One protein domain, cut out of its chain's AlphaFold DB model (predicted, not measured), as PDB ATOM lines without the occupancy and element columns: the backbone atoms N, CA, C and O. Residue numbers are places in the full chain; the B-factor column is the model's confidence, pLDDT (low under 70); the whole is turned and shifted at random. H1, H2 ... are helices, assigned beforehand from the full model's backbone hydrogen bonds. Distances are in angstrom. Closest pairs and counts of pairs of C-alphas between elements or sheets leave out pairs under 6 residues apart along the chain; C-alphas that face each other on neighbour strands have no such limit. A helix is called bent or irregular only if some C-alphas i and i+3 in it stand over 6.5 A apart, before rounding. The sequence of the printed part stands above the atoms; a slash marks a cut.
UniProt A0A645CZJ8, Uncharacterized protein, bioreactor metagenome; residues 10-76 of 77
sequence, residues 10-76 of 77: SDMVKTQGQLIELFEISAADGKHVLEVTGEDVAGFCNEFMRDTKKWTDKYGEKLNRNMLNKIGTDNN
ATOM      1  N   SER A  10     185.701 233.333 197.751       70.12
ATOM      2  CA  SER A  10     186.118 232.005 197.271       70.12
ATOM      3  C   SER A  10     184.936 231.070 197.002       70.12
ATOM      4  O   SER A  10     184.948 230.301 196.040       70.12
ATOM      5  N   ASP A  11     183.871 231.174 197.793       71.75
ATOM      6  CA  ASP A  11     182.668 230.361 197.614       71.75
ATOM      7  C   ASP A  11     181.891 230.741 196.354       71.75
ATOM      8  O   ASP A  11     181.286 229.877 195.713       71.75
ATOM      9  N   MET A  12     181.981 232.003 195.924       76.19
ATOM     10  CA  MET A  12     181.407 232.420 194.648       76.19
ATOM     11  C   MET A  12     182.184 231.816 193.475       76.19
ATOM     12  O   MET A  12     181.572 231.304 192.541       76.19
ATOM     13  N   VAL A  13     183.518 231.803 193.546       80.62
ATOM     14  CA  VAL A  13     184.362 231.190 192.506       80.62
ATOM     15  C   VAL A  13     184.078 229.690 192.385       80.62
ATOM     16  O   VAL A  13     183.899 229.187 191.278       80.62
ATOM     17  N   LYS A  14     183.939 228.975 193.510       77.06
ATOM     18  CA  LYS A  14     183.560 227.549 193.506       77.06
ATOM     19  C   LYS A  14     182.181 227.319 192.887       77.06
ATOM     20  O   LYS A  14     182.020 226.421 192.068       77.06
ATOM     21  N   THR A  15     181.201 228.145 193.251       80.75
ATOM     22  CA  THR A  15     179.832 228.054 192.719       80.75
ATOM     23  C   THR A  15     179.802 228.294 191.208       80.75
ATOM     24  O   THR A  15     179.101 227.593 190.484       80.75
ATOM     25  N   GLN A  16     180.584 229.256 190.710       84.19
ATOM     26  CA  GLN A  16     180.723 229.496 189.272       84.19
ATOM     27  C   GLN A  16     181.385 228.312 188.562       84.19
ATOM     28  O   GLN A  16     180.917 227.928 187.496       84.19
ATOM     29  N   GLY A  17     182.407 227.698 189.167       87.25
ATOM     30  CA  GLY A  17     183.038 226.491 188.628       87.25
ATOM     31  C   GLY A  17     182.053 225.332 188.459       87.25
ATOM     32  O   GLY A  17     181.979 224.747 187.386       87.25
ATOM     33  N   GLN A  18     181.226 225.068 189.474       85.62
ATOM     34  CA  GLN A  18     180.186 224.031 189.402       85.62
ATOM     35  C   GLN A  18     179.127 224.321 188.328       85.62
ATOM     36  O   GLN A  18     178.613 223.402 187.696       85.62
ATOM     37  N   LEU A  19     178.791 225.597 188.112       90.12
ATOM     38  CA  LEU A  19     177.832 225.989 187.080       90.12
ATOM     39  C   LEU A  19     178.408 225.792 185.672       90.12
ATOM     40  O   LEU A  19     177.696 225.354 184.772       90.12
ATOM     41  N   ILE A  20     179.693 226.106 185.490       91.81
ATOM     42  CA  ILE A  20     180.401 225.888 184.225       91.81
ATOM     43  C   ILE A  20     180.449 224.391 183.907       91.81
ATOM     44  O   ILE A  20     180.058 224.008 182.811       91.81
ATOM     45  N   GLU A  21     180.818 223.550 184.875       90.69
ATOM     46  CA  GLU A  21     180.856 222.090 184.707       90.69
ATOM     47  C   GLU A  21     179.485 221.524 184.288       90.69
ATOM     48  O   GLU A  21     179.391 220.723 183.355       90.69
ATOM     49  N   LEU A  22     178.394 221.995 184.905       91.44
ATOM     50  CA  LEU A  22     177.032 221.614 184.520       91.44
ATOM     51  C   LEU A  22     176.732 221.943 183.048       91.44
ATOM     52  O   LEU A  22     176.115 221.139 182.341       91.44
ATOM     53  N   PHE A  23     177.141 223.122 182.581       94.06
ATOM     54  CA  PHE A  23     176.918 223.539 181.199       94.06
ATOM     55  C   PHE A  23     177.840 222.840 180.208       94.06
ATOM     56  O   PHE A  23     177.384 222.537 179.111       94.06
ATOM     57  N   GLU A  24     179.077 222.515 180.575       94.12
ATOM     58  CA  GLU A  24     179.974 221.712 179.738       94.12
ATOM     59  C   GLU A  24     179.398 220.315 179.488       94.12
ATOM     60  O   GLU A  24     179.317 219.879 178.339       94.12
ATOM     61  N   ILE A  25     178.912 219.647 180.541       94.00
ATOM     62  CA  ILE A  25     178.249 218.339 180.432       94.00
ATOM     63  C   ILE A  25     176.987 218.454 179.574       94.00
ATOM     64  O   ILE A  25     176.757 217.652 178.673       94.00
ATOM     65  N   SER A  26     176.172 219.477 179.820       91.69
ATOM     66  CA  SER A  26     174.923 219.661 179.082       91.69
ATOM     67  C   SER A  26     175.155 219.984 177.604       91.69
ATOM     68  O   SER A  26     174.425 219.491 176.747       91.69
ATOM     69  N   ALA A  27     176.187 220.769 177.293       94.38
ATOM     70  CA  ALA A  27     176.587 221.064 175.924       94.38
ATOM     71  C   ALA A  27     177.152 219.823 175.220       94.38
ATOM     72  O   ALA A  27     176.853 219.609 174.046       94.38
ATOM     73  N   ALA A  28     177.915 218.981 175.929       95.56
ATOM     74  CA  ALA A  28     178.369 217.689 175.412       95.56
ATOM     75  C   ALA A  28     177.192 216.745 175.095       95.56
ATOM     76  O   ALA A  28     177.237 216.025 174.099       95.56
ATOM     77  N   ASP A  29     176.116 216.817 175.883       94.44
ATOM     78  CA  ASP A  29     174.840 216.130 175.637       94.44
ATOM     79  C   ASP A  29     173.978 216.796 174.539       94.44
ATOM     80  O   ASP A  29     172.888 216.311 174.230       94.44
ATOM     81  N   GLY A  30     174.423 217.915 173.957       94.38
ATOM     82  CA  GLY A  30     173.693 218.654 172.922       94.38
ATOM     83  C   GLY A  30     172.468 219.426 173.421       94.38
ATOM     84  O   GLY A  30     171.641 219.834 172.606       94.38
ATOM     85  N   LYS A  31     172.338 219.634 174.736       94.88
ATOM     86  CA  LYS A  31     171.208 220.349 175.342       94.88
ATOM     87  C   LYS A  31     171.368 221.857 175.198       94.88
ATOM     88  O   LYS A  31     172.447 222.413 175.417       94.88
ATOM     89  N   HIS A  32     170.273 222.537 174.888       93.31
ATOM     90  CA  HIS A  32     170.220 223.993 174.888       93.31
ATOM     91  C   HIS A  32     170.160 224.536 176.324       93.31
ATOM     92  O   HIS A  32     169.618 223.898 177.221       93.31
ATOM     93  N   VAL A  33     170.664 225.754 176.556       90.25
ATOM     94  CA  VAL A  33     170.783 226.326 177.914       90.25
ATOM     95  C   VAL A  33     169.456 226.335 178.687       90.25
ATOM     96  O   VAL A  33     169.434 225.990 179.862       90.25
ATOM     97  N   LEU A  34     168.339 226.631 178.016       94.12
ATOM     98  CA  LEU A  34     167.008 226.644 178.639       94.12
ATOM     99  C   LEU A  34     166.464 225.245 178.955       94.12
ATOM    100  O   LEU A  34     165.593 225.118 179.807       94.12
ATOM    101  N   GLU A  35     166.985 224.192 178.326       91.81
ATOM    102  CA  GLU A  35     166.655 222.809 178.698       91.81
ATOM    103  C   GLU A  35     167.354 222.400 180.002       91.81
ATOM    104  O   GLU A  35     166.909 221.482 180.686       91.81
ATOM    105  N   VAL A  36     168.438 223.096 180.361       90.50
ATOM    106  CA  VAL A  36     169.211 222.872 181.590       90.50
ATOM    107  C   VAL A  36     168.701 223.754 182.723       90.50
ATOM    108  O   VAL A  36     168.525 223.290 183.845       90.50
ATOM    109  N   THR A  37     168.469 225.036 182.438       92.94
ATOM    110  CA  THR A  37     168.064 226.025 183.447       92.94
ATOM    111  C   THR A  37     166.553 226.138 183.613       92.94
ATOM    112  O   THR A  37     166.098 226.726 184.586       92.94
ATOM    113  N   GLY A  38     165.767 225.652 182.651       93.31
ATOM    114  CA  GLY A  38     164.362 226.027 182.516       93.31
ATOM    115  C   GLY A  38     164.180 227.481 182.062       93.31
ATOM    116  O   GLY A  38     165.142 228.250 181.949       93.31
ATOM    117  N   GLU A  39     162.926 227.865 181.805       94.81
ATOM    118  CA  GLU A  39     162.565 229.248 181.452       94.81
ATOM    119  C   GLU A  39     162.723 230.209 182.642       94.81
ATOM    120  O   GLU A  39     163.118 231.363 182.462       94.81
ATOM    121  N   ASP A  40     162.490 229.729 183.870       94.88
ATOM    122  CA  ASP A  40     162.763 230.479 185.099       94.88
ATOM    123  C   ASP A  40     164.231 230.333 185.534       94.88
ATOM    124  O   ASP A  40     164.578 229.668 186.515       94.88
ATOM    125  N   VAL A  41     165.115 231.008 184.797       91.62
ATOM    126  CA  VAL A  41     166.561 231.033 185.075       91.62
ATOM    127  C   VAL A  41     166.861 231.594 186.472       91.62
ATOM    128  O   VAL A  41     167.835 231.193 187.116       91.62
ATOM    129  N   ALA A  42     166.035 232.522 186.966       89.12
ATOM    130  CA  ALA A  42     166.207 233.113 188.289       89.12
ATOM    131  C   ALA A  42     165.876 232.104 189.400       89.12
ATOM    132  O   ALA A  42     166.636 231.997 190.369       89.12
ATOM    133  N   GLY A  43     164.792 231.341 189.234       90.00
ATOM    134  CA  GLY A  43     164.419 230.215 190.088       90.00
ATOM    135  C   GLY A  43     165.507 229.148 190.125       90.00
ATOM    136  O   GLY A  43     165.993 228.814 191.208       90.00
ATOM    137  N   PHE A  44     165.992 228.723 188.955       91.38
ATOM    138  CA  PHE A  44     167.123 227.799 188.846       91.38
ATOM    139  C   PHE A  44     168.354 228.300 189.607       91.38
ATOM    140  O   PHE A  44     168.908 227.583 190.437       91.38
ATOM    141  N   CYS A  45     168.764 229.556 189.390       88.06
ATOM    142  CA  CYS A  45     169.927 230.116 190.074       88.06
ATOM    143  C   CYS A  45     169.745 230.134 191.601       88.06
ATOM    144  O   CYS A  45     170.706 229.890 192.332       88.06
ATOM    145  N   ASN A  46     168.537 230.425 192.097       86.19
ATOM    146  CA  ASN A  46     168.239 230.402 193.530       86.19
ATOM    147  C   ASN A  46     168.355 228.993 194.124       86.19
ATOM    148  O   ASN A  46     168.931 228.836 195.204       86.19
ATOM    149  N   GLU A  47     167.834 227.978 193.438       86.75
ATOM    150  CA  GLU A  47     167.942 226.586 193.881       86.75
ATOM    151  C   GLU A  47     169.383 226.081 193.812       86.75
ATOM    152  O   GLU A  47     169.891 225.543 194.801       86.75
ATOM    153  N   PHE A  48     170.075 226.364 192.709       87.25
ATOM    154  CA  PHE A  48     171.481 226.032 192.505       87.25
ATOM    155  C   PHE A  48     172.367 226.611 193.617       87.25
ATOM    156  O   PHE A  48     173.095 225.881 194.288       87.25
ATOM    157  N   MET A  49     172.236 227.913 193.907       81.19
ATOM    158  CA  MET A  49     172.978 228.563 194.996       81.19
ATOM    159  C   MET A  49     172.674 227.939 196.368       81.19
ATOM    160  O   MET A  49     173.572 227.820 197.204       81.19
ATOM    161  N   ARG A  50     171.421 227.537 196.625       81.88
ATOM    162  CA  ARG A  50     171.028 226.903 197.892       81.88
ATOM    163  C   ARG A  50     171.711 225.550 198.077       81.88
ATOM    164  O   ARG A  50     172.137 225.238 199.190       81.88
ATOM    165  N   ASP A  51     171.812 224.756 197.019       78.62
ATOM    166  CA  ASP A  51     172.419 223.430 197.091       78.62
ATOM    167  C   ASP A  51     173.952 223.489 197.116       78.62
ATOM    168  O   ASP A  51     174.561 222.787 197.931       78.62
ATOM    169  N   THR A  52     174.583 224.414 196.381       76.88
ATOM    170  CA  THR A  52     176.027 224.680 196.516       76.88
ATOM    171  C   THR A  52     176.384 225.161 197.923       76.88
ATOM    172  O   THR A  52     177.351 224.673 198.508       76.88
ATOM    173  N   LYS A  53     175.583 226.049 198.530       73.81
ATOM    174  CA  LYS A  53     175.825 226.508 199.907       73.81
ATOM    175  C   LYS A  53     175.822 225.350 200.910       73.81
ATOM    176  O   LYS A  53     176.750 225.236 201.703       73.81
ATOM    177  N   LYS A  54     174.842 224.440 200.833       74.38
ATOM    178  CA  LYS A  54     174.808 223.235 201.690       74.38
ATOM    179  C   LYS A  54     176.060 222.374 201.523       74.38
ATOM    180  O   LYS A  54     176.528 221.773 202.491       74.38
ATOM    181  N   TRP A  55     176.563 222.254 200.298       65.69
ATOM    182  CA  TRP A  55     177.773 221.491 200.014       65.69
ATOM    183  C   TRP A  55     179.011 222.154 200.635       65.69
ATOM    184  O   TRP A  55     179.780 221.483 201.327       65.69
ATOM    185  N   THR A  56     179.151 223.471 200.475       71.25
ATOM    186  CA  THR A  56     180.234 224.265 201.071       71.25
ATOM    187  C   THR A  56     180.201 224.234 202.598       71.25
ATOM    188  O   THR A  56     181.233 223.978 203.217       71.25
ATOM    189  N   ASP A  57     179.028 224.408 203.212       76.62
ATOM    190  CA  ASP A  57     178.860 224.368 204.670       76.62
ATOM    191  C   ASP A  57     179.326 223.009 205.231       76.62
ATOM    192  O   ASP A  57     180.158 222.943 206.139       76.62
ATOM    193  N   LYS A  58     178.887 221.899 204.615       75.31
ATOM    194  CA  LYS A  58     179.337 220.542 204.981       75.31
ATOM    195  C   LYS A  58     180.850 220.364 204.840       75.31
ATOM    196  O   LYS A  58     181.469 219.668 205.651       75.31
ATOM    197  N   TYR A  59     181.446 220.950 203.803       70.69
ATOM    198  CA  TYR A  59     182.888 220.897 203.575       70.69
ATOM    199  C   TYR A  59     183.661 221.678 204.649       70.69
ATOM    200  O   TYR A  59     184.615 221.140 205.215       70.69
ATOM    201  N   GLY A  60     183.207 222.887 204.995       75.31
ATOM    202  CA  GLY A  60     183.778 223.707 206.066       75.31
ATOM    203  C   GLY A  60     183.711 223.020 207.430       75.31
ATOM    204  O   GLY A  60     184.717 222.929 208.133       75.31
ATOM    205  N   GLU A  61     182.569 222.424 207.778       82.69
ATOM    206  CA  GLU A  61     182.447 221.638 209.008       82.69
ATOM    207  C   GLU A  61     183.402 220.437 209.041       82.69
ATOM    208  O   GLU A  61     184.006 220.140 210.074       82.69
ATOM    209  N   LYS A  62     183.551 219.721 207.917       79.19
ATOM    210  CA  LYS A  62     184.477 218.585 207.816       79.19
ATOM    211  C   LYS A  62     185.923 219.036 208.012       79.19
ATOM    212  O   LYS A  62     186.668 218.368 208.725       79.19
ATOM    213  N   LEU A  63     186.306 220.165 207.421       77.38
ATOM    214  CA  LEU A  63     187.613 220.793 207.618       77.38
ATOM    215  C   LEU A  63     187.850 221.174 209.077       77.38
ATOM    216  O   LEU A  63     188.876 220.790 209.633       77.38
ATOM    217  N   ASN A  64     186.891 221.846 209.715       83.75
ATOM    218  CA  ASN A  64     186.997 222.238 211.119       83.75
ATOM    219  C   ASN A  64     187.137 221.021 212.037       83.75
ATOM    220  O   ASN A  64     188.014 221.007 212.898       83.75
ATOM    221  N   ARG A  65     186.350 219.959 211.813       86.19
ATOM    222  CA  ARG A  65     186.499 218.685 212.538       86.19
ATOM    223  C   ARG A  65     187.879 218.060 212.326       86.19
ATOM    224  O   ARG A  65     188.501 217.619 213.284       86.19
ATOM    225  N   ASN A  66     188.380 218.048 211.091       85.81
ATOM    226  CA  ASN A  66     189.709 217.516 210.788       85.81
ATOM    227  C   ASN A  66     190.826 218.328 211.459       85.81
ATOM    228  O   ASN A  66     191.773 217.738 211.976       85.81
ATOM    229  N   MET A  67     190.717 219.660 211.481       84.69
ATOM    230  CA  MET A  67     191.671 220.533 212.169       84.69
ATOM    231  C   MET A  67     191.625 220.341 213.686       84.69
ATOM    232  O   MET A  67     192.676 220.166 214.294       84.69
ATOM    233  N   LEU A  68     190.432 220.291 214.287       85.75
ATOM    234  CA  LEU A  68     190.250 220.007 215.715       85.75
ATOM    235  C   LEU A  68     190.854 218.660 216.109       85.75
ATOM    236  O   LEU A  68     191.592 218.589 217.085       85.75
ATOM    237  N   ASN A  69     190.600 217.610 215.327       80.12
ATOM    238  CA  ASN A  69     191.191 216.300 215.574       80.12
ATOM    239  C   ASN A  69     192.718 216.360 215.460       80.12
ATOM    240  O   ASN A  69     193.417 215.851 216.328       80.12
ATOM    241  N   LYS A  70     193.256 217.025 214.434       78.06
ATOM    242  CA  LYS A  70     194.704 217.126 214.230       78.06
ATOM    243  C   LYS A  70     195.404 217.906 215.351       78.06
ATOM    244  O   LYS A  70     196.419 217.438 215.849       78.06
ATOM    245  N   ILE A  71     194.843 219.036 215.783       76.69
ATOM    246  CA  ILE A  71     195.392 219.871 216.866       76.69
ATOM    247  C   ILE A  71     195.185 219.205 218.237       76.69
ATOM    248  O   ILE A  71     196.075 219.220 219.079       76.69
ATOM    249  N   GLY A  72     194.034 218.568 218.466       64.69
ATOM    250  CA  GLY A  72     193.754 217.834 219.703       64.69
ATOM    251  C   GLY A  72     194.659 216.618 219.908       64.69
ATOM    252  O   GLY A  72     194.979 216.286 221.044       64.69
ATOM    253  N   THR A  73     195.115 215.983 218.822       58.34
ATOM    254  CA  THR A  73     196.066 214.859 218.891       58.34
ATOM    255  C   THR A  73     197.506 215.331 219.144       58.34
ATOM    256  O   THR A  73     198.290 214.589 219.726       58.34
ATOM    257  N   ASP A  74     197.854 216.557 218.737       56.84
ATOM    258  CA  ASP A  74     199.188 217.148 218.931       56.84
ATOM    259  C   ASP A  74     199.425 217.577 220.393       56.84
ATOM    260  O   ASP A  74     200.517 217.411 220.919       56.84
ATOM    261  N   ASN A  75     198.370 218.013 221.093       57.28
ATOM    262  CA  ASN A  75     198.425 218.399 222.513       57.28
ATOM    263  C   ASN A  75     198.449 217.214 223.506       57.28
ATOM    264  O   ASN A  75     198.490 217.439 224.713       57.28
ATOM    265  N   ASN A  76     198.363 215.967 223.029       54.62
ATOM    266  CA  ASN A  76     198.363 214.752 223.859       54.62
ATOM    267  C   ASN A  76     199.591 213.864 223.573       54.62
ATOM    268  O   ASN A  76     199.488 212.636 223.515       54.62
TER     269      ASN A  76
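Overview. This is residues 10 to 76 of the 77 residues of an uncharacterized protein of bioreactor metagenome (UniProt A0A645CZJ8). One long straight helix, H3, has a shorter helix, H1, diverging from it at a steep angle like one side of a V, and the small helix H2 lies in the turn that joins the wide end of the V. The narrow end is where the first turns of H1 come near residues 49 to 56 of H3, and beyond it residues 57 to 76, of which 57 to 74 belong to H3, stick out as a bare arm that makes much of the length. The printed part has 67 residues with three named helices, in the order H1, H2, H3, and no named strand; the class is all helix. The whole is extended, with a radius of gyration of the C-alphas of 17.4 A and spans of 57 by 24 by 15 A.

Along the chain. Find C-alpha 10 at (186.118, 232.005, 197.271); from there H1, residues 10 to 28, runs 27.3 A to C-alpha 28 at (178.369, 217.689, 175.412). Past a tight link of 4 residues you reach H2, residues 33 to 37. Another tight link, of 3 residues, leads to H3, residues 41 to 74. Look for its first C-alpha at (166.561, 231.033, 185.075) and its last, 49.0 A away, at (199.188, 217.148, 218.931). None of the three helices is bent.

Arrangement. Begin at H1 and look at its residues 11 to 15, the part of it that touches H3. H1 and H3 only just touch, with 3 pairs of C-alphas within 8 A; the closest are those of Thr 15 and Thr 52, 6.3 A apart. Their lines stand at a steep tilt of 55 degrees, and they run opposite ways. Further along H1, residues 23 to 26 alone touch H2, and the closest C-alphas are those of Ser 26 and Val 36, 7.0 A apart. H2 and H3 are close but not clearly touching: their closest C-alphas, those of Thr 37 and Phe 44, are 5.8 A apart. In the backbones of H1, H2 and H3 you will find every O i to N i+4 pair within hydrogen-bond range.

Size, cuts and confidence. The two C-alphas farthest apart are those of Glu 39 and Asn 76, at 57.4 A, while the first and last printed C-alphas, Ser 10 and Asn 76, are 34.0 A apart. Without residues 57 to 76, which stand free, the body has 47 residues and spans 30 by 21 by 13 A. The printed part has no cut, and both of its links between helices are tight. The B-factor column holds the model's pLDDT, with a mean of 83.1 over the printed part; look for values under 70 at residue 55 and at residues 72 to 76.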